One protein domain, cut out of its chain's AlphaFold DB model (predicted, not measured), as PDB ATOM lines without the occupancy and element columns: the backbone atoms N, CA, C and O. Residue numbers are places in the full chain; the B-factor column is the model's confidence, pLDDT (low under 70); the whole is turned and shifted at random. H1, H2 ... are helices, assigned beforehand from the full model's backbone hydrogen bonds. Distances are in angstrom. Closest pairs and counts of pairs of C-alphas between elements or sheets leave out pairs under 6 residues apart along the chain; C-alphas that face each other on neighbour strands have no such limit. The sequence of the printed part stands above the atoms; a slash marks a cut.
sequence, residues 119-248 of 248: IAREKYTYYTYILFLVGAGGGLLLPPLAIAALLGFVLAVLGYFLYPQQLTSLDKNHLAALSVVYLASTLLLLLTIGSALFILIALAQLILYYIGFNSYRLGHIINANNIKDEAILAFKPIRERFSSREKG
ATOM      1  N   ILE A 119     122.255 143.440 116.255       52.28
ATOM      2  CA  ILE A 119     121.774 142.896 117.538       52.28
ATOM      3  C   ILE A 119     121.264 141.468 117.343       52.28
ATOM      4  O   ILE A 119     120.258 141.238 116.676       52.28
ATOM      5  N   ALA A 120     121.947 140.505 117.970       56.88
ATOM      6  CA  ALA A 120     121.533 139.107 117.972       56.88
ATOM      7  C   ALA A 120     120.127 138.947 118.578       56.88
ATOM      8  O   ALA A 120     119.809 139.529 119.619       56.88
ATOM      9  N   ARG A 121     119.300 138.129 117.922       57.72
ATOM     10  CA  ARG A 121     117.881 137.902 118.235       57.72
ATOM     11  C   ARG A 121     117.653 137.473 119.688       57.72
ATOM     12  O   ARG A 121     116.743 137.992 120.327       57.72
ATOM     13  N   GLU A 122     118.520 136.621 120.237       62.81
ATOM     14  CA  GLU A 122     118.470 136.192 121.647       62.81
ATOM     15  C   GLU A 122     118.774 137.297 122.676       62.81
ATOM     16  O   GLU A 122     118.524 137.119 123.865       62.81
ATOM     17  N   LYS A 123     119.325 138.440 122.254       69.19
ATOM     18  CA  LYS A 123     119.739 139.527 123.155       69.19
ATOM     19  C   LYS A 123     118.855 140.766 123.044       69.19
ATOM     20  O   LYS A 123     119.091 141.739 123.753       69.19
ATOM     21  N   TYR A 124     117.829 140.755 122.196       72.62
ATOM     22  CA  TYR A 124     117.011 141.939 121.930       72.62
ATOM     23  C   TYR A 124     116.295 142.468 123.185       72.62
ATOM     24  O   TYR A 124     116.452 143.631 123.565       72.62
ATOM     25  N   THR A 125     115.567 141.597 123.884       78.50
ATOM     26  CA  THR A 125     114.884 141.924 125.147       78.50
ATOM     27  C   THR A 125     115.889 142.291 126.240       78.50
ATOM     28  O   THR A 125     115.652 143.214 127.016       78.50
ATOM     29  N   TYR A 126     117.054 141.637 126.255       81.31
ATOM     30  CA  TYR A 126     118.150 141.963 127.167       81.31
ATOM     31  C   TYR A 126     118.657 143.401 126.971       81.31
ATOM     32  O   TYR A 126     118.681 144.172 127.927       81.31
ATOM     33  N   TYR A 127     119.003 143.805 125.743       78.44
ATOM     34  CA  TYR A 127     119.452 145.175 125.455       78.44
ATOM     35  C   TYR A 127     118.368 146.211 125.740       78.44
ATOM     36  O   TYR A 127     118.661 147.288 126.257       78.44
ATOM     37  N   THR A 128     117.114 145.861 125.463       82.50
ATOM     38  CA  THR A 128     115.958 146.696 125.790       82.50
ATOM     39  C   THR A 128     115.889 146.961 127.298       82.50
ATOM     40  O   THR A 128     115.776 148.113 127.716       82.50
ATOM     41  N   TYR A 129     116.049 145.928 128.133       83.06
ATOM     42  CA  TYR A 129     116.126 146.083 129.587       83.06
ATOM     43  C   TYR A 129     117.299 146.951 130.040       83.06
ATOM     44  O   TYR A 129     117.119 147.794 130.917       83.06
ATOM     45  N   ILE A 130     118.488 146.760 129.460       82.81
ATOM     46  CA  ILE A 130     119.661 147.576 129.795       82.81
ATOM     47  C   ILE A 130     119.378 149.051 129.513       82.81
ATOM     48  O   ILE A 130     119.652 149.888 130.364       82.81
ATOM     49  N   LEU A 131     118.771 149.375 128.371       80.50
ATOM     50  CA  LEU A 131     118.409 150.752 128.031       80.50
ATOM     51  C   LEU A 131     117.371 151.346 128.990       80.50
ATOM     52  O   LEU A 131     117.520 152.495 129.400       80.50
ATOM     53  N   PHE A 132     116.372 150.569 129.417       84.19
ATOM     54  CA  PHE A 132     115.424 151.011 130.443       84.19
ATOM     55  C   PHE A 132     116.075 151.219 131.811       84.19
ATOM     56  O   PHE A 132     115.779 152.208 132.473       84.19
ATOM     57  N   LEU A 133     116.974 150.330 132.235       85.25
ATOM     58  CA  LEU A 133     117.679 150.444 133.516       85.25
ATOM     59  C   LEU A 133     118.665 151.613 133.523       85.25
ATOM     60  O   LEU A 133     118.667 152.405 134.463       85.25
ATOM     61  N   VAL A 134     119.471 151.746 132.467       79.38
ATOM     62  CA  VAL A 134     120.393 152.874 132.286       79.38
ATOM     63  C   VAL A 134     119.606 154.173 132.173       79.38
ATOM     64  O   VAL A 134     119.995 155.171 132.766       79.38
ATOM     65  N   GLY A 135     118.475 154.165 131.468       75.00
ATOM     66  CA  GLY A 135     117.648 155.351 131.313       75.00
ATOM     67  C   GLY A 135     116.911 155.767 132.581       75.00
ATOM     68  O   GLY A 135     116.902 156.949 132.904       75.00
ATOM     69  N   ALA A 136     116.345 154.825 133.336       78.44
ATOM     70  CA  ALA A 136     115.663 155.119 134.597       78.44
ATOM     71  C   ALA A 136     116.650 155.475 135.716       78.44
ATOM     72  O   ALA A 136     116.443 156.443 136.441       78.44
ATOM     73  N   GLY A 137     117.743 154.718 135.849       75.06
ATOM     74  CA  GLY A 137     118.750 154.949 136.887       75.06
ATOM     75  C   GLY A 137     119.627 156.154 136.571       75.06
ATOM     76  O   GLY A 137     119.823 157.027 137.411       75.06
ATOM     77  N   GLY A 138     120.110 156.234 135.332       67.94
ATOM     78  CA  GLY A 138     120.875 157.369 134.836       67.94
ATOM     79  C   GLY A 138     120.036 158.639 134.768       67.94
ATOM     80  O   GLY A 138     120.526 159.683 135.170       67.94
ATOM     81  N   GLY A 139     118.771 158.556 134.348       62.19
ATOM     82  CA  GLY A 139     117.848 159.695 134.295       62.19
ATOM     83  C   GLY A 139     117.541 160.321 135.659       62.19
ATOM     84  O   GLY A 139     117.283 161.520 135.722       62.19
ATOM     85  N   LEU A 140     117.628 159.544 136.750       65.19
ATOM     86  CA  LEU A 140     117.505 160.051 138.122       65.19
ATOM     87  C   LEU A 140     118.680 160.968 138.509       65.19
ATOM     88  O   LEU A 140     118.502 161.910 139.275       65.19
ATOM     89  N   LEU A 141     119.880 160.678 137.995       58.97
ATOM     90  CA  LEU A 141     121.119 161.399 138.315       58.97
ATOM     91  C   LEU A 141     121.441 162.492 137.289       58.97
ATOM     92  O   LEU A 141     121.974 163.543 137.628       58.97
ATOM     93  N   LEU A 142     121.142 162.222 136.021       55.81
ATOM     94  CA  LEU A 142     121.512 163.009 134.857       55.81
ATOM     95  C   LEU A 142     120.335 162.994 133.868       55.81
ATOM     96  O   LEU A 142     120.158 162.016 133.138       55.81
ATOM     97  N   PRO A 143     119.560 164.090 133.773       55.25
ATOM     98  CA  PRO A 143     118.394 164.181 132.890       55.25
ATOM     99  C   PRO A 143     118.629 163.746 131.428       55.25
ATOM    100  O   PRO A 143     117.742 163.106 130.863       55.25
ATOM    101  N   PRO A 144     119.800 163.994 130.796       49.47
ATOM    102  CA  PRO A 144     120.073 163.512 129.439       49.47
ATOM    103  C   PRO A 144     120.045 161.984 129.296       49.47
ATOM    104  O   PRO A 144     119.723 161.473 128.225       49.47
ATOM    105  N   LEU A 145     120.340 161.229 130.362       56.47
ATOM    106  CA  LEU A 145     120.300 159.767 130.313       56.47
ATOM    107  C   LEU A 145     118.866 159.223 130.257       56.47
ATOM    108  O   LEU A 145     118.687 158.094 129.809       56.47
ATOM    109  N   ALA A 146     117.837 160.020 130.572       62.03
ATOM    110  CA  ALA A 146     116.437 159.621 130.392       62.03
ATOM    111  C   ALA A 146     116.097 159.291 128.921       62.03
ATOM    112  O   ALA A 146     115.208 158.481 128.649       62.03
ATOM    113  N   ILE A 147     116.859 159.839 127.964       63.25
ATOM    114  CA  ILE A 147     116.751 159.524 126.531       63.25
ATOM    115  C   ILE A 147     117.036 158.035 126.268       63.25
ATOM    116  O   ILE A 147     116.429 157.438 125.377       63.25
ATOM    117  N   ALA A 148     117.886 157.383 127.072       68.19
ATOM    118  CA  ALA A 148     118.150 155.952 126.935       68.19
ATOM    119  C   ALA A 148     116.897 155.100 127.212       68.19
ATOM    120  O   ALA A 148     116.669 154.116 126.510       68.19
ATOM    121  N   ALA A 149     116.031 155.509 128.149       73.38
ATOM    122  CA  ALA A 149     114.768 154.811 128.405       73.38
ATOM    123  C   ALA A 149     113.789 154.969 127.231       73.38
ATOM    124  O   ALA A 149     113.069 154.028 126.903       73.38
ATOM    125  N   LEU A 150     113.808 156.120 126.551       74.56
ATOM    126  CA  LEU A 150     113.025 156.344 125.333       74.56
ATOM    127  C   LEU A 150     113.510 155.448 124.182       74.56
ATOM    128  O   LEU A 150     112.697 154.826 123.504       74.56
ATOM    129  N   LEU A 151     114.827 155.320 123.991       71.25
ATOM    130  CA  LEU A 151     115.400 154.385 123.014       71.25
ATOM    131  C   LEU A 151     115.043 152.928 123.347       71.25
ATOM    132  O   LEU A 151     114.692 152.161 122.450       71.25
ATOM    133  N   GLY A 152     115.065 152.566 124.634       75.38
ATOM    134  CA  GLY A 152     114.575 151.280 125.128       75.38
ATOM    135  C   GLY A 152     113.101 151.055 124.790       75.38
ATOM    136  O   GLY A 152     112.745 149.998 124.279       75.38
ATOM    137  N   PHE A 153     112.244 152.060 124.974       79.00
ATOM    138  CA  PHE A 153     110.830 151.981 124.601       79.00
ATOM    139  C   PHE A 153     110.622 151.812 123.098       79.00
ATOM    140  O   PHE A 153     109.864 150.937 122.681       79.00
ATOM    141  N   VAL A 154     111.333 152.586 122.278       75.12
ATOM    142  CA  VAL A 154     111.279 152.445 120.820       75.12
ATOM    143  C   VAL A 154     111.665 151.024 120.413       75.12
ATOM    144  O   VAL A 154     110.924 150.388 119.669       75.12
ATOM    145  N   LEU A 155     112.755 150.475 120.953       75.31
ATOM    146  CA  LEU A 155     113.138 149.084 120.696       75.31
ATOM    147  C   LEU A 155     112.084 148.092 121.197       75.31
ATOM    148  O   LEU A 155     111.705 147.192 120.457       75.31
ATOM    149  N   ALA A 156     111.538 148.268 122.399       76.94
ATOM    150  CA  ALA A 156     110.528 147.355 122.930       76.94
ATOM    151  C   ALA A 156     109.307 147.246 122.013       76.94
ATOM    152  O   ALA A 156     108.835 146.149 121.705       76.94
ATOM    153  N   VAL A 157     108.836 148.392 121.531       73.12
ATOM    154  CA  VAL A 157     107.674 148.478 120.658       73.12
ATOM    155  C   VAL A 157     107.994 147.966 119.252       73.12
ATOM    156  O   VAL A 157     107.216 147.192 118.692       73.12
ATOM    157  N   LEU A 158     109.151 148.327 118.684       67.75
ATOM    158  CA  LEU A 158     109.592 147.789 117.395       67.75
ATOM    159  C   LEU A 158     109.706 146.258 117.461       67.75
ATOM    160  O   LEU A 158     109.158 145.573 116.600       67.75
ATOM    161  N   GLY A 159     110.328 145.709 118.506       66.69
ATOM    162  CA  GLY A 159     110.397 144.268 118.745       66.69
ATOM    163  C   GLY A 159     109.012 143.627 118.779       66.69
ATOM    164  O   GLY A 159     108.739 142.700 118.014       66.69
ATOM    165  N   TYR A 160     108.114 144.165 119.608       70.19
ATOM    166  CA  TYR A 160     106.780 143.606 119.814       70.19
ATOM    167  C   TYR A 160     105.913 143.611 118.540       70.19
ATOM    168  O   TYR A 160     105.289 142.599 118.217       70.19
ATOM    169  N   PHE A 161     105.887 144.713 117.778       67.31
ATOM    170  CA  PHE A 161     104.994 144.853 116.618       67.31
ATOM    171  C   PHE A 161     105.619 144.410 115.286       67.31
ATOM    172  O   PHE A 161     104.949 143.760 114.470       67.31
ATOM    173  N   LEU A 162     106.898 144.709 115.037       62.75
ATOM    174  CA  LEU A 162     107.544 144.379 113.760       62.75
ATOM    175  C   LEU A 162     108.040 142.935 113.722       62.75
ATOM    176  O   LEU A 162     107.816 142.267 112.709       62.75
ATOM    177  N   TYR A 163     108.566 142.399 114.828       63.59
ATOM    178  CA  TYR A 163     109.216 141.080 114.863       63.59
ATOM    179  C   TYR A 163     108.559 140.021 115.790       63.59
ATOM    180  O   TYR A 163     109.258 139.152 116.311       63.59
ATOM    181  N   PRO A 164     107.219 139.961 115.961       62.03
ATOM    182  CA  PRO A 164     106.566 139.008 116.855       62.03
ATOM    183  C   PRO A 164     106.769 137.550 116.431       62.03
ATOM    184  O   PRO A 164     106.758 136.666 117.276       62.03
ATOM    185  N   GLN A 165     106.957 137.251 115.145       62.72
ATOM    186  CA  GLN A 165     107.243 135.875 114.709       62.72
ATOM    187  C   GLN A 165     108.656 135.425 115.098       62.72
ATOM    188  O   GLN A 165     108.938 134.232 115.141       62.72
ATOM    189  N   GLN A 166     109.536 136.379 115.406       65.44
ATOM    190  CA  GLN A 166     110.914 136.110 115.775       65.44
ATOM    191  C   GLN A 166     111.115 136.033 117.303       65.44
ATOM    192  O   GLN A 166     112.101 135.477 117.773       65.44
ATOM    193  N   LEU A 167     110.174 136.515 118.106       71.12
ATOM    194  CA  LEU A 167     110.322 136.568 119.562       71.12
ATOM    195  C   LEU A 167     109.707 135.349 120.255       71.12
ATOM    196  O   LEU A 167     108.636 134.873 119.855       71.12
ATOM    197  N   THR A 168     110.355 134.875 121.324       80.19
ATOM    198  CA  THR A 168     109.780 133.840 122.197       80.19
ATOM    199  C   THR A 168     108.545 134.376 122.931       80.19
ATOM    200  O   THR A 168     108.304 135.586 122.989       80.19
ATOM    201  N   SER A 169     107.719 133.488 123.493       78.88
ATOM    202  CA  SER A 169     106.584 133.897 124.338       78.88
ATOM    203  C   SER A 169     107.039 134.712 125.552       78.88
ATOM    204  O   SER A 169     106.387 135.693 125.905       78.88
ATOM    205  N   LEU A 170     108.190 134.351 126.129       82.69
ATOM    206  CA  LEU A 170     108.847 135.083 127.206       82.69
ATOM    207  C   LEU A 170     109.179 136.515 126.762       82.69
ATOM    208  O   LEU A 170     108.708 137.472 127.372       82.69
ATOM    209  N   ASP A 171     109.915 136.674 125.659       80.56
ATOM    210  CA  ASP A 171     110.319 137.992 125.153       80.56
ATOM    211  C   ASP A 171     109.116 138.913 124.925       80.56
ATOM    212  O   ASP A 171     109.115 140.064 125.354       80.56
ATOM    213  N   LYS A 172     108.047 138.398 124.307       79.38
ATOM    214  CA  LYS A 172     106.821 139.174 124.067       79.38
ATOM    215  C   LYS A 172     106.203 139.688 125.356       79.38
ATOM    216  O   LYS A 172     105.809 140.852 125.406       79.38
ATOM    217  N   ASN A 173     106.127 138.841 126.381       85.44
ATOM    218  CA  ASN A 173     105.553 139.229 127.661       85.44
ATOM    219  C   ASN A 173     106.373 140.341 128.327       85.44
ATOM    220  O   ASN A 173     105.818 141.347 128.762       85.44
ATOM    221  N   HIS A 174     107.699 140.202 128.343       86.44
ATOM    222  CA  HIS A 174     108.576 141.211 128.936       86.44
ATOM    223  C   HIS A 174     108.586 142.524 128.151       86.44
ATOM    224  O   HIS A 174     108.530 143.586 128.764       86.44
ATOM    225  N   LEU A 175     108.601 142.485 126.815       83.94
ATOM    226  CA  LEU A 175     108.539 143.696 125.989       83.94
ATOM    227  C   LEU A 175     107.207 144.441 126.159       83.94
ATOM    228  O   LEU A 175     107.197 145.672 126.247       83.94
ATOM    229  N   ALA A 176     106.092 143.712 126.263       80.81
ATOM    230  CA  ALA A 176     104.789 144.297 126.566       80.81
ATOM    231  C   ALA A 176     104.770 144.925 127.969       80.81
ATOM    232  O   ALA A 176     104.399 146.091 128.113       80.81
ATOM    233  N   ALA A 177     105.234 144.193 128.985       83.12
ATOM    234  CA  ALA A 177     105.312 144.684 130.359       83.12
ATOM    235  C   ALA A 177     106.199 145.934 130.470       83.12
ATOM    236  O   ALA A 177     105.789 146.925 131.068       83.12
ATOM    237  N   LEU A 178     107.375 145.933 129.835       85.69
ATOM    238  CA  LEU A 178     108.278 147.085 129.772       85.69
ATOM    239  C   LEU A 178     107.607 148.313 129.152       85.69
ATOM    240  O   LEU A 178     107.719 149.412 129.693       85.69
ATOM    241  N   SER A 179     106.881 148.118 128.050       81.88
ATOM    242  CA  SER A 179     106.168 149.192 127.356       81.88
ATOM    243  C   SER A 179     105.067 149.799 128.232       81.88
ATOM    244  O   SER A 179     104.965 151.019 128.338       81.88
ATOM    245  N   VAL A 180     104.279 148.956 128.908       81.69
ATOM    246  CA  VAL A 180     103.213 149.400 129.822       81.69
ATOM    247  C   VAL A 180     103.796 150.125 131.032       81.69
ATOM    248  O   VAL A 180     103.347 151.224 131.356       81.69
ATOM    249  N   VAL A 181     104.821 149.550 131.670       85.94
ATOM    250  CA  VAL A 181     105.499 150.166 132.818       85.94
ATOM    251  C   VAL A 181     106.084 151.514 132.418       85.94
ATOM    252  O   VAL A 181     105.892 152.477 133.152       85.94
ATOM    253  N   TYR A 182     106.732 151.626 131.253       85.00
ATOM    254  CA  TYR A 182     107.271 152.898 130.767       85.00
ATOM    255  C   TYR A 182     106.192 153.959 130.567       85.00
ATOM    256  O   TYR A 182     106.346 155.069 131.066       85.00
ATOM    257  N   LEU A 183     105.085 153.633 129.897       81.12
ATOM    258  CA  LEU A 183     104.007 154.598 129.670       81.12
ATOM    259  C   LEU A 183     103.357 155.050 130.983       81.12
ATOM    260  O   LEU A 183     103.197 156.249 131.208       81.12
ATOM    261  N   ALA A 184     103.026 154.104 131.867       79.25
ATOM    262  CA  ALA A 184     102.387 154.402 133.145       79.25
ATOM    263  C   ALA A 184     103.302 155.227 134.063       79.25
ATOM    264  O   ALA A 184     102.875 156.237 134.618       79.25
ATOM    265  N   SER A 185     104.572 154.832 134.189       82.00
ATOM    266  CA  SER A 185     105.546 155.564 135.005       82.00
ATOM    267  C   SER A 185     105.871 156.934 134.424       82.00
ATOM    268  O   SER A 185     105.906 157.892 135.181       82.00
ATOM    269  N   THR A 186     106.016 157.074 133.104       78.56
ATOM    270  CA  THR A 186     106.250 158.382 132.467       78.56
ATOM    271  C   THR A 186     105.081 159.328 132.719       78.56
ATOM    272  O   THR A 186     105.297 160.477 133.092       78.56
ATOM    273  N   LEU A 187     103.839 158.850 132.591       75.31
ATOM    274  CA  LEU A 187     102.657 159.651 132.912       75.31
ATOM    275  C   LEU A 187     102.649 160.081 134.385       75.31
ATOM    276  O   LEU A 187     102.431 161.252 134.683       75.31
ATOM    277  N   LEU A 188     102.913 159.154 135.307       73.50
ATOM    278  CA  LEU A 188     102.971 159.449 136.740       73.50
ATOM    279  C   LEU A 188     104.104 160.418 137.087       73.50
ATOM    280  O   LEU A 188     103.902 161.327 137.889       73.50
ATOM    281  N   LEU A 189     105.274 160.265 136.466       74.56
ATOM    282  CA  LEU A 189     106.387 161.194 136.612       74.56
ATOM    283  C   LEU A 189     105.970 162.583 136.160       74.56
ATOM    284  O   LEU A 189     106.130 163.512 136.939       74.56
ATOM    285  N   LEU A 190     105.361 162.714 134.974       69.50
ATOM    286  CA  LEU A 190     104.851 163.985 134.453       69.50
ATOM    287  C   LEU A 190     103.841 164.642 135.409       69.50
ATOM    288  O   LEU A 190     103.937 165.839 135.666       69.50
ATOM    289  N   LEU A 191     102.909 163.863 135.965       68.69
ATOM    290  CA  LEU A 191     101.890 164.352 136.904       68.69
ATOM    291  C   LEU A 191     102.459 164.782 138.262       68.69
ATOM    292  O   LEU A 191     101.833 165.567 138.968       68.69
ATOM    293  N   THR A 192     103.623 164.262 138.644       70.19
ATOM    294  CA  THR A 192     104.238 164.511 139.958       70.19
ATOM    295  C   THR A 192     105.462 165.415 139.900       70.19
ATOM    296  O   THR A 192     106.101 165.650 140.930       70.19
ATOM    297  N   ILE A 193     105.764 165.968 138.725       68.69
ATOM    298  CA  ILE A 193     106.826 166.948 138.515       68.69
ATOM    299  C   ILE A 193     106.757 168.066 139.566       68.69
ATOM    300  O   ILE A 193     105.712 168.674 139.782       68.69
ATOM    301  N   GLY A 194     107.899 168.364 140.192       56.28
ATOM    302  CA  GLY A 194     108.015 169.434 141.191       56.28
ATOM    303  C   GLY A 194     107.547 169.049 142.598       56.28
ATOM    304  O   GLY A 194     107.532 169.896 143.485       56.28
ATOM    305  N   SER A 195     107.200 167.780 142.826       65.88
ATOM    306  CA  SER A 195     106.829 167.257 144.146       65.88
ATOM    307  C   SER A 195     107.784 166.159 144.625       65.88
ATOM    308  O   SER A 195     108.462 165.512 143.827       65.88
ATOM    309  N   ALA A 196     107.788 165.878 145.933       73.19
ATOM    310  CA  ALA A 196     108.526 164.743 146.500       73.19
ATOM    311  C   ALA A 196     108.064 163.382 145.931       73.19
ATOM    312  O   ALA A 196     108.839 162.424 145.906       73.19
ATOM    313  N   LEU A 197     106.827 163.300 145.420       74.19
ATOM    314  CA  LEU A 197     106.287 162.091 144.790       74.19
ATOM    315  C   LEU A 197     107.042 161.722 143.507       74.19
ATOM    316  O   LEU A 197     107.128 160.538 143.190       74.19
ATOM    317  N   PHE A 198     107.648 162.696 142.817       73.94
ATOM    318  CA  PHE A 198     108.460 162.454 141.621       73.94
ATOM    319  C   PHE A 198     109.586 161.450 141.894       73.94
ATOM    320  O   PHE A 198     109.757 160.484 141.154       73.94
ATOM    321  N   ILE A 199     110.322 161.644 142.994       75.31
ATOM    322  CA  ILE A 199     111.448 160.780 143.372       75.31
ATOM    323  C   ILE A 199     110.944 159.374 143.705       75.31
ATOM    324  O   ILE A 199     111.536 158.387 143.275       75.31
ATOM    325  N   LEU A 200     109.825 159.269 144.428       82.38
ATOM    326  CA  LEU A 200     109.232 157.977 144.776       82.38
ATOM    327  C   LEU A 200     108.789 157.201 143.532       82.38
ATOM    328  O   LEU A 200     109.046 156.001 143.438       82.38
ATOM    329  N   ILE A 201     108.173 157.875 142.561       82.00
ATOM    330  CA  ILE A 201     107.748 157.251 141.303       82.00
ATOM    331  C   ILE A 201     108.959 156.856 140.455       82.00
ATOM    332  O   ILE A 201     108.967 155.760 139.896       82.00
ATOM    333  N   ALA A 202     110.003 157.687 140.397       80.00
ATOM    334  CA  ALA A 202     111.228 157.369 139.664       80.00
ATOM    335  C   ALA A 202     111.949 156.146 140.261       80.00
ATOM    336  O   ALA A 202     112.376 155.247 139.536       80.00
ATOM    337  N   LEU A 203     112.016 156.059 141.594       85.56
ATOM    338  CA  LEU A 203     112.547 154.887 142.293       85.56
ATOM    339  C   LEU A 203     111.679 153.646 142.062       85.56
ATOM    340  O   LEU A 203     112.211 152.568 141.801       85.56
ATOM    341  N   ALA A 204     110.352 153.788 142.104       87.56
ATOM    342  CA  ALA A 204     109.439 152.691 141.804       87.56
ATOM    343  C   ALA A 204     109.623 152.179 140.365       87.56
ATOM    344  O   ALA A 204     109.693 150.969 140.153       87.56
ATOM    345  N   GLN A 205     109.778 153.077 139.388       88.25
ATOM    346  CA  GLN A 205     110.066 152.722 137.997       88.25
ATOM    347  C   GLN A 205     111.373 151.922 137.879       88.25
ATOM    348  O   GLN A 205     111.393 150.871 137.235       88.25
ATOM    349  N   LEU A 206     112.445 152.371 138.541       87.62
ATOM    350  CA  LEU A 206     113.732 151.670 138.559       87.62
ATOM    351  C   LEU A 206     113.609 150.261 139.159       87.62
ATOM    352  O   LEU A 206     114.110 149.292 138.584       87.62
ATOM    353  N   ILE A 207     112.917 150.140 140.295       87.62
ATOM    354  CA  ILE A 207     112.683 148.861 140.977       87.62
ATOM    355  C   ILE A 207     111.909 147.900 140.071       87.62
ATOM    356  O   ILE A 207     112.296 146.738 139.943       87.62
ATOM    357  N   LEU A 208     110.857 148.372 139.398       89.62
ATOM    358  CA  LEU A 208     110.062 147.549 138.483       89.62
ATOM    359  C   LEU A 208     110.893 147.038 137.300       89.62
ATOM    360  O   LEU A 208     110.791 145.861 136.949       89.62
ATOM    361  N   TYR A 209     111.760 147.872 136.717       89.56
ATOM    362  CA  TYR A 209     112.680 147.418 135.670       89.56
ATOM    363  C   TYR A 209     113.700 146.405 136.182       89.56
ATOM    364  O   TYR A 209     113.993 145.436 135.482       89.56
ATOM    365  N   TYR A 210     114.200 146.579 137.405       87.81
ATOM    366  CA  TYR A 210     115.145 145.646 138.016       87.81
ATOM    367  C   TYR A 210     114.514 144.275 138.306       87.81
ATOM    368  O   TYR A 210     115.111 143.242 137.991       87.81
ATOM    369  N   ILE A 211     113.289 144.249 138.845       87.56
ATOM    370  CA  ILE A 211     112.508 143.013 139.021       87.56
ATOM    371  C   ILE A 211     112.292 142.354 137.659       87.56
ATOM    372  O   ILE A 211     112.585 141.169 137.487       87.56
ATOM    373  N   GLY A 212     111.868 143.146 136.671       86.75
ATOM    374  CA  GLY A 212     111.636 142.683 135.312       86.75
ATOM    375  C   GLY A 212     112.850 142.008 134.681       86.75
ATOM    376  O   GLY A 212     112.747 140.914 134.127       86.75
ATOM    377  N   PHE A 213     114.012 142.645 134.811       87.62
ATOM    378  CA  PHE A 213     115.268 142.156 134.261       87.62
ATOM    379  C   PHE A 213     115.720 140.845 134.910       87.62
ATOM    380  O   PHE A 213     116.158 139.926 134.216       87.62
ATOM    381  N   ASN A 214     115.592 140.733 136.235       86.69
ATOM    382  CA  ASN A 214     115.940 139.503 136.944       86.69
ATOM    383  C   ASN A 214     115.002 138.350 136.583       86.69
ATOM    384  O   ASN A 214     115.481 137.247 136.330       86.69
ATOM    385  N   SER A 215     113.700 138.615 136.501       85.31
ATOM    386  CA  SER A 215     112.701 137.630 136.081       85.31
ATOM    387  C   SER A 215     112.981 137.123 134.658       85.31
ATOM    388  O   SER A 215     113.068 135.915 134.427       85.31
ATOM    389  N   TYR A 216     113.299 138.038 133.730       85.19
ATOM    390  CA  TYR A 216     113.709 137.691 132.366       85.19
ATOM    391  C   TYR A 216     114.968 136.814 132.339       85.19
ATOM    392  O   TYR A 216     115.002 135.789 131.662       85.19
ATOM    393  N   ARG A 217     115.999 137.173 133.119       83.88
ATOM    394  CA  ARG A 217     117.254 136.408 133.210       83.88
ATOM    395  C   ARG A 217     117.042 134.986 133.746       83.88
ATOM    396  O   ARG A 217     117.802 134.085 133.388       83.88
ATOM    397  N   LEU A 218     116.039 134.791 134.599       82.06
ATOM    398  CA  LEU A 218     115.665 133.488 135.153       82.06
ATOM    399  C   LEU A 218     114.710 132.702 134.237       82.06
ATOM    400  O   LEU A 218     114.550 131.497 134.422       82.06
ATOM    401  N   GLY A 219     114.158 133.339 133.201       81.00
ATOM    402  CA  GLY A 219     113.237 132.720 132.248       81.00
ATOM    403  C   GLY A 219     111.786 132.680 132.729       81.00
ATOM    404  O   GLY A 219     111.016 131.846 132.259       81.00
ATOM    405  N   HIS A 220     111.417 133.535 133.682       82.75
ATOM    406  CA  HIS A 220     110.086 133.570 134.283       82.75
ATOM    407  C   HIS A 220     109.210 134.637 133.625       82.75
ATOM    408  O   HIS A 220     109.674 135.722 133.310       82.75
ATOM    409  N   ILE A 221     107.923 134.341 133.441       84.12
ATOM    410  CA  ILE A 221     106.932 135.275 132.888       84.12
ATOM    411  C   ILE A 221     106.334 136.098 134.034       84.12
ATOM    412  O   ILE A 221     105.899 135.528 135.029       84.12
ATOM    413  N   ILE A 222     106.242 137.419 133.881       81.06
ATOM    414  CA  ILE A 222     105.619 138.316 134.869       81.06
ATOM    415  C   ILE A 222     104.144 138.524 134.540       81.06
ATOM    416  O   ILE A 222     103.814 138.939 133.432       81.06
ATOM    417  N   ASN A 223     103.290 138.308 135.533       81.12
ATOM    418  CA  ASN A 223     101.849 138.518 135.521       81.12
ATOM    419  C   ASN A 223     101.403 139.211 136.820       81.12
ATOM    420  O   ASN A 223     102.114 139.223 137.824       81.12
ATOM    421  N   ALA A 224     100.176 139.737 136.844       74.50
ATOM    422  CA  ALA A 224      99.619 140.377 138.041       74.50
ATOM    423  C   ALA A 224      99.606 139.451 139.276       74.50
ATOM    424  O   ALA A 224      99.766 139.914 140.402       74.50
ATOM    425  N   ASN A 225      99.477 138.139 139.060       78.19
ATOM    426  CA  ASN A 225      99.342 137.155 140.134       78.19
ATOM    427  C   ASN A 225     100.679 136.740 140.768       78.19
ATOM    428  O   ASN A 225     100.670 136.272 141.899       78.19
ATOM    429  N   ASN A 226     101.809 136.897 140.070       84.69
ATOM    430  CA  ASN A 226     103.124 136.436 140.544       84.69
ATOM    431  C   ASN A 226     104.133 137.573 140.766       84.69
ATOM    432  O   ASN A 226     105.253 137.323 141.203       84.69
ATOM    433  N   ILE A 227     103.744 138.827 140.518       79.75
ATOM    434  CA  ILE A 227     104.638 139.984 140.658       79.75
ATOM    435  C   ILE A 227     105.220 140.116 142.072       79.75
ATOM    436  O   ILE A 227     106.359 140.546 142.237       79.75
ATOM    437  N   LYS A 228     104.458 139.707 143.094       84.56
ATOM    438  CA  LYS A 228     104.908 139.699 144.489       84.56
ATOM    439  C   LYS A 228     106.032 138.686 144.705       84.56
ATOM    440  O   LYS A 228     107.034 139.017 145.335       84.56
ATOM    441  N   ASP A 229     105.874 137.483 144.168       83.12
ATOM    442  CA  ASP A 229     106.853 136.407 144.318       83.12
ATOM    443  C   ASP A 229     108.129 136.724 143.534       83.12
ATOM    444  O   ASP A 229     109.233 136.578 144.058       83.12
ATOM    445  N   GLU A 230     107.984 137.276 142.326       83.44
ATOM    446  CA  GLU A 230     109.100 137.754 141.504       83.44
ATOM    447  C   GLU A 230     109.845 138.925 142.162       83.44
ATOM    448  O   GLU A 230     111.075 138.980 142.115       83.44
ATOM    449  N   ALA A 231     109.137 139.833 142.844       82.12
ATOM    450  CA  ALA A 231     109.769 140.897 143.618       82.12
ATOM    451  C   ALA A 231     110.623 140.324 144.759       82.12
ATOM    452  O   ALA A 231     111.789 140.689 144.897       82.12
ATOM    453  N   ILE A 232     110.083 139.381 145.536       83.69
ATOM    454  CA  ILE A 232     110.828 138.716 146.617       83.69
ATOM    455  C   ILE A 232     112.064 138.006 146.050       83.69
ATOM    456  O   ILE A 232     113.163 138.132 146.592       83.69
ATOM    457  N   LEU A 233     111.906 137.295 144.932       81.12
ATOM    458  CA  LEU A 233     112.984 136.573 144.263       81.12
ATOM    459  C   LEU A 233     114.090 137.513 143.755       81.12
ATOM    460  O   LEU A 233     115.274 137.207 143.903       81.12
ATOM    461  N   ALA A 234     113.728 138.675 143.205       77.69
ATOM    462  CA  ALA A 234     114.668 139.657 142.663       77.69
ATOM    463  C   ALA A 234     115.617 140.244 143.725       77.69
ATOM    464  O   ALA A 234     116.756 140.601 143.401       77.69
ATOM    465  N   PHE A 235     115.173 140.311 144.985       79.25
ATOM    466  CA  PHE A 235     115.958 140.835 146.108       79.25
ATOM    467  C   PHE A 235     116.639 139.756 146.963       79.25
ATOM    468  O   PHE A 235     117.438 140.096 147.835       79.25
ATOM    469  N   LYS A 236     116.411 138.461 146.697       81.12
ATOM    470  CA  LYS A 236     117.131 137.381 147.394       81.12
ATOM    471  C   LYS A 236     118.635 137.371 147.075       81.12
ATOM    472  O   LYS A 236     119.047 137.791 145.989       81.12
ATOM    473  N   PRO A 237     119.495 136.848 147.966       73.31
ATOM    474  CA  PRO A 237     120.919 136.679 147.685       73.31
ATOM    475  C   PRO A 237     121.156 135.837 146.422       73.31
ATOM    476  O   PRO A 237     120.436 134.877 146.155       73.31
ATOM    477  N   ILE A 238     122.184 136.175 145.636       63.97
ATOM    478  CA  ILE A 238     122.493 135.527 144.342       63.97
ATOM    479  C   ILE A 238     122.635 133.999 144.486       63.97
ATOM    480  O   ILE A 238     122.194 133.254 143.615       63.97
ATOM    481  N   ARG A 239     123.185 133.530 145.613       59.03
ATOM    482  CA  ARG A 239     123.392 132.106 145.919       59.03
ATOM    483  C   ARG A 239     122.091 131.295 145.962       59.03
ATOM    484  O   ARG A 239     122.087 130.139 145.559       59.03
ATOM    485  N   GLU A 240     120.997 131.900 146.416       60.75
ATOM    486  CA  GLU A 240     119.688 131.241 146.536       60.75
ATOM    487  C   GLU A 240     118.853 131.335 145.253       60.75
ATOM    488  O   GLU A 240     117.923 130.558 145.064       60.75
ATOM    489  N   ARG A 241     119.189 132.267 144.351       63.09
ATOM    490  CA  ARG A 241     118.484 132.450 143.072       63.09
ATOM    491  C   ARG A 241     118.803 131.366 142.042       63.09
ATOM    492  O   ARG A 241     117.977 131.096 141.180       63.09
ATOM    493  N   PHE A 242     119.989 130.761 142.117       59.59
ATOM    494  CA  PHE A 242     120.433 129.733 141.166       59.59
ATOM    495  C   PHE A 242     120.355 128.302 141.718       59.59
ATOM    496  O   PHE A 242     120.349 127.364 140.927       59.59
ATOM    497  N   SER A 243     120.219 128.113 143.037       54.25
ATOM    498  CA  SER A 243     120.064 126.780 143.644       54.25
ATOM    499  C   SER A 243     118.669 126.172 143.452       54.25
ATOM    500  O   SER A 243     118.519 124.954 143.504       54.25
ATOM    501  N   SER A 244     117.639 126.986 143.184       51.78
ATOM    502  CA  SER A 244     116.290 126.483 142.885       51.78
ATOM    503  C   SER A 244     116.167 125.868 141.488       51.78
ATOM    504  O   SER A 244     115.177 125.200 141.214       51.78
ATOM    505  N   ARG A 245     117.152 126.086 140.604       49.00
ATOM    506  CA  ARG A 245     117.153 125.582 139.223       49.00
ATOM    507  C   ARG A 245     117.665 124.143 139.100       49.00
ATOM    508  O   ARG A 245     117.367 123.494 138.112       49.00
ATOM    509  N   GLU A 246     118.406 123.644 140.092       44.94
ATOM    510  CA  GLU A 246     118.928 122.264 140.115       44.94
ATOM    511  C   GLU A 246     117.940 121.239 140.696       44.94
ATOM    512  O   GLU A 246     118.235 120.047 140.721       44.94
ATOM    513  N   LYS A 247     116.770 121.675 141.179       42.00
ATOM    514  CA  LYS A 247     115.761 120.792 141.797       42.00
ATOM    515  C   LYS A 247     114.468 120.638 140.984       42.00
ATOM    516  O   LYS A 247     113.496 120.126 141.534       42.00
ATOM    517  N   GLY A 248     114.441 121.097 139.731       35.47
ATOM    518  CA  GLY A 248     113.288 120.999 138.825       35.47
ATOM    519  C   GLY A 248     113.570 120.087 137.649       35.47
ATOM    520  O   GLY A 248     114.585 120.349 136.970       35.47
TER     521      GLY A 248
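Overview. This is residues 119 to 248 of the 248 residues of an uncharacterized protein of Pseudidiomarina aestuarii (UniProt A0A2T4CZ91). Four long helices, H1 to H4, make an up-and-down bundle, each running against the one before; short H5 crosses H4, and H6 touches no helix. The printed part has 130 residues, six named helices and no named strand, all helix. It is compact, with radius of gyration of the C-alphas 15.1 A and spans 49 by 35 by 25 A.

Arrangement. H3, residues 169 to 192, forms hairpins with H4, residues 196 to 218, at 6 degrees, closest C-alphas Thr 192 and Phe 198, 5.0 A, and with H2, residues 143 to 162, at 39 degrees, Ala 156 and Leu 175, 5.2 A. H1, residues 121 to 141, touches H4, closest C-alphas Ala 136 and Leu 206, 5.6 A. H5, residues 227 to 235, touches H4 about perpendicular, 84 degrees, closest C-alphas Ile 211 and Ala 234, 5.4 A. H6, residues 238 to 243, has 0 of 2 O i to N i+4 and 1 of 3 O i to N i+3 pairs within hydrogen-bond range.

Along the chain. H3 spans 34.4 A from C-alpha 169 (106.584, 133.897, 124.338) to C-alpha 192 (104.238, 164.511, 139.958).

Size, cuts and confidence. The printed part has no cut; 40 residues are under pLDDT 70.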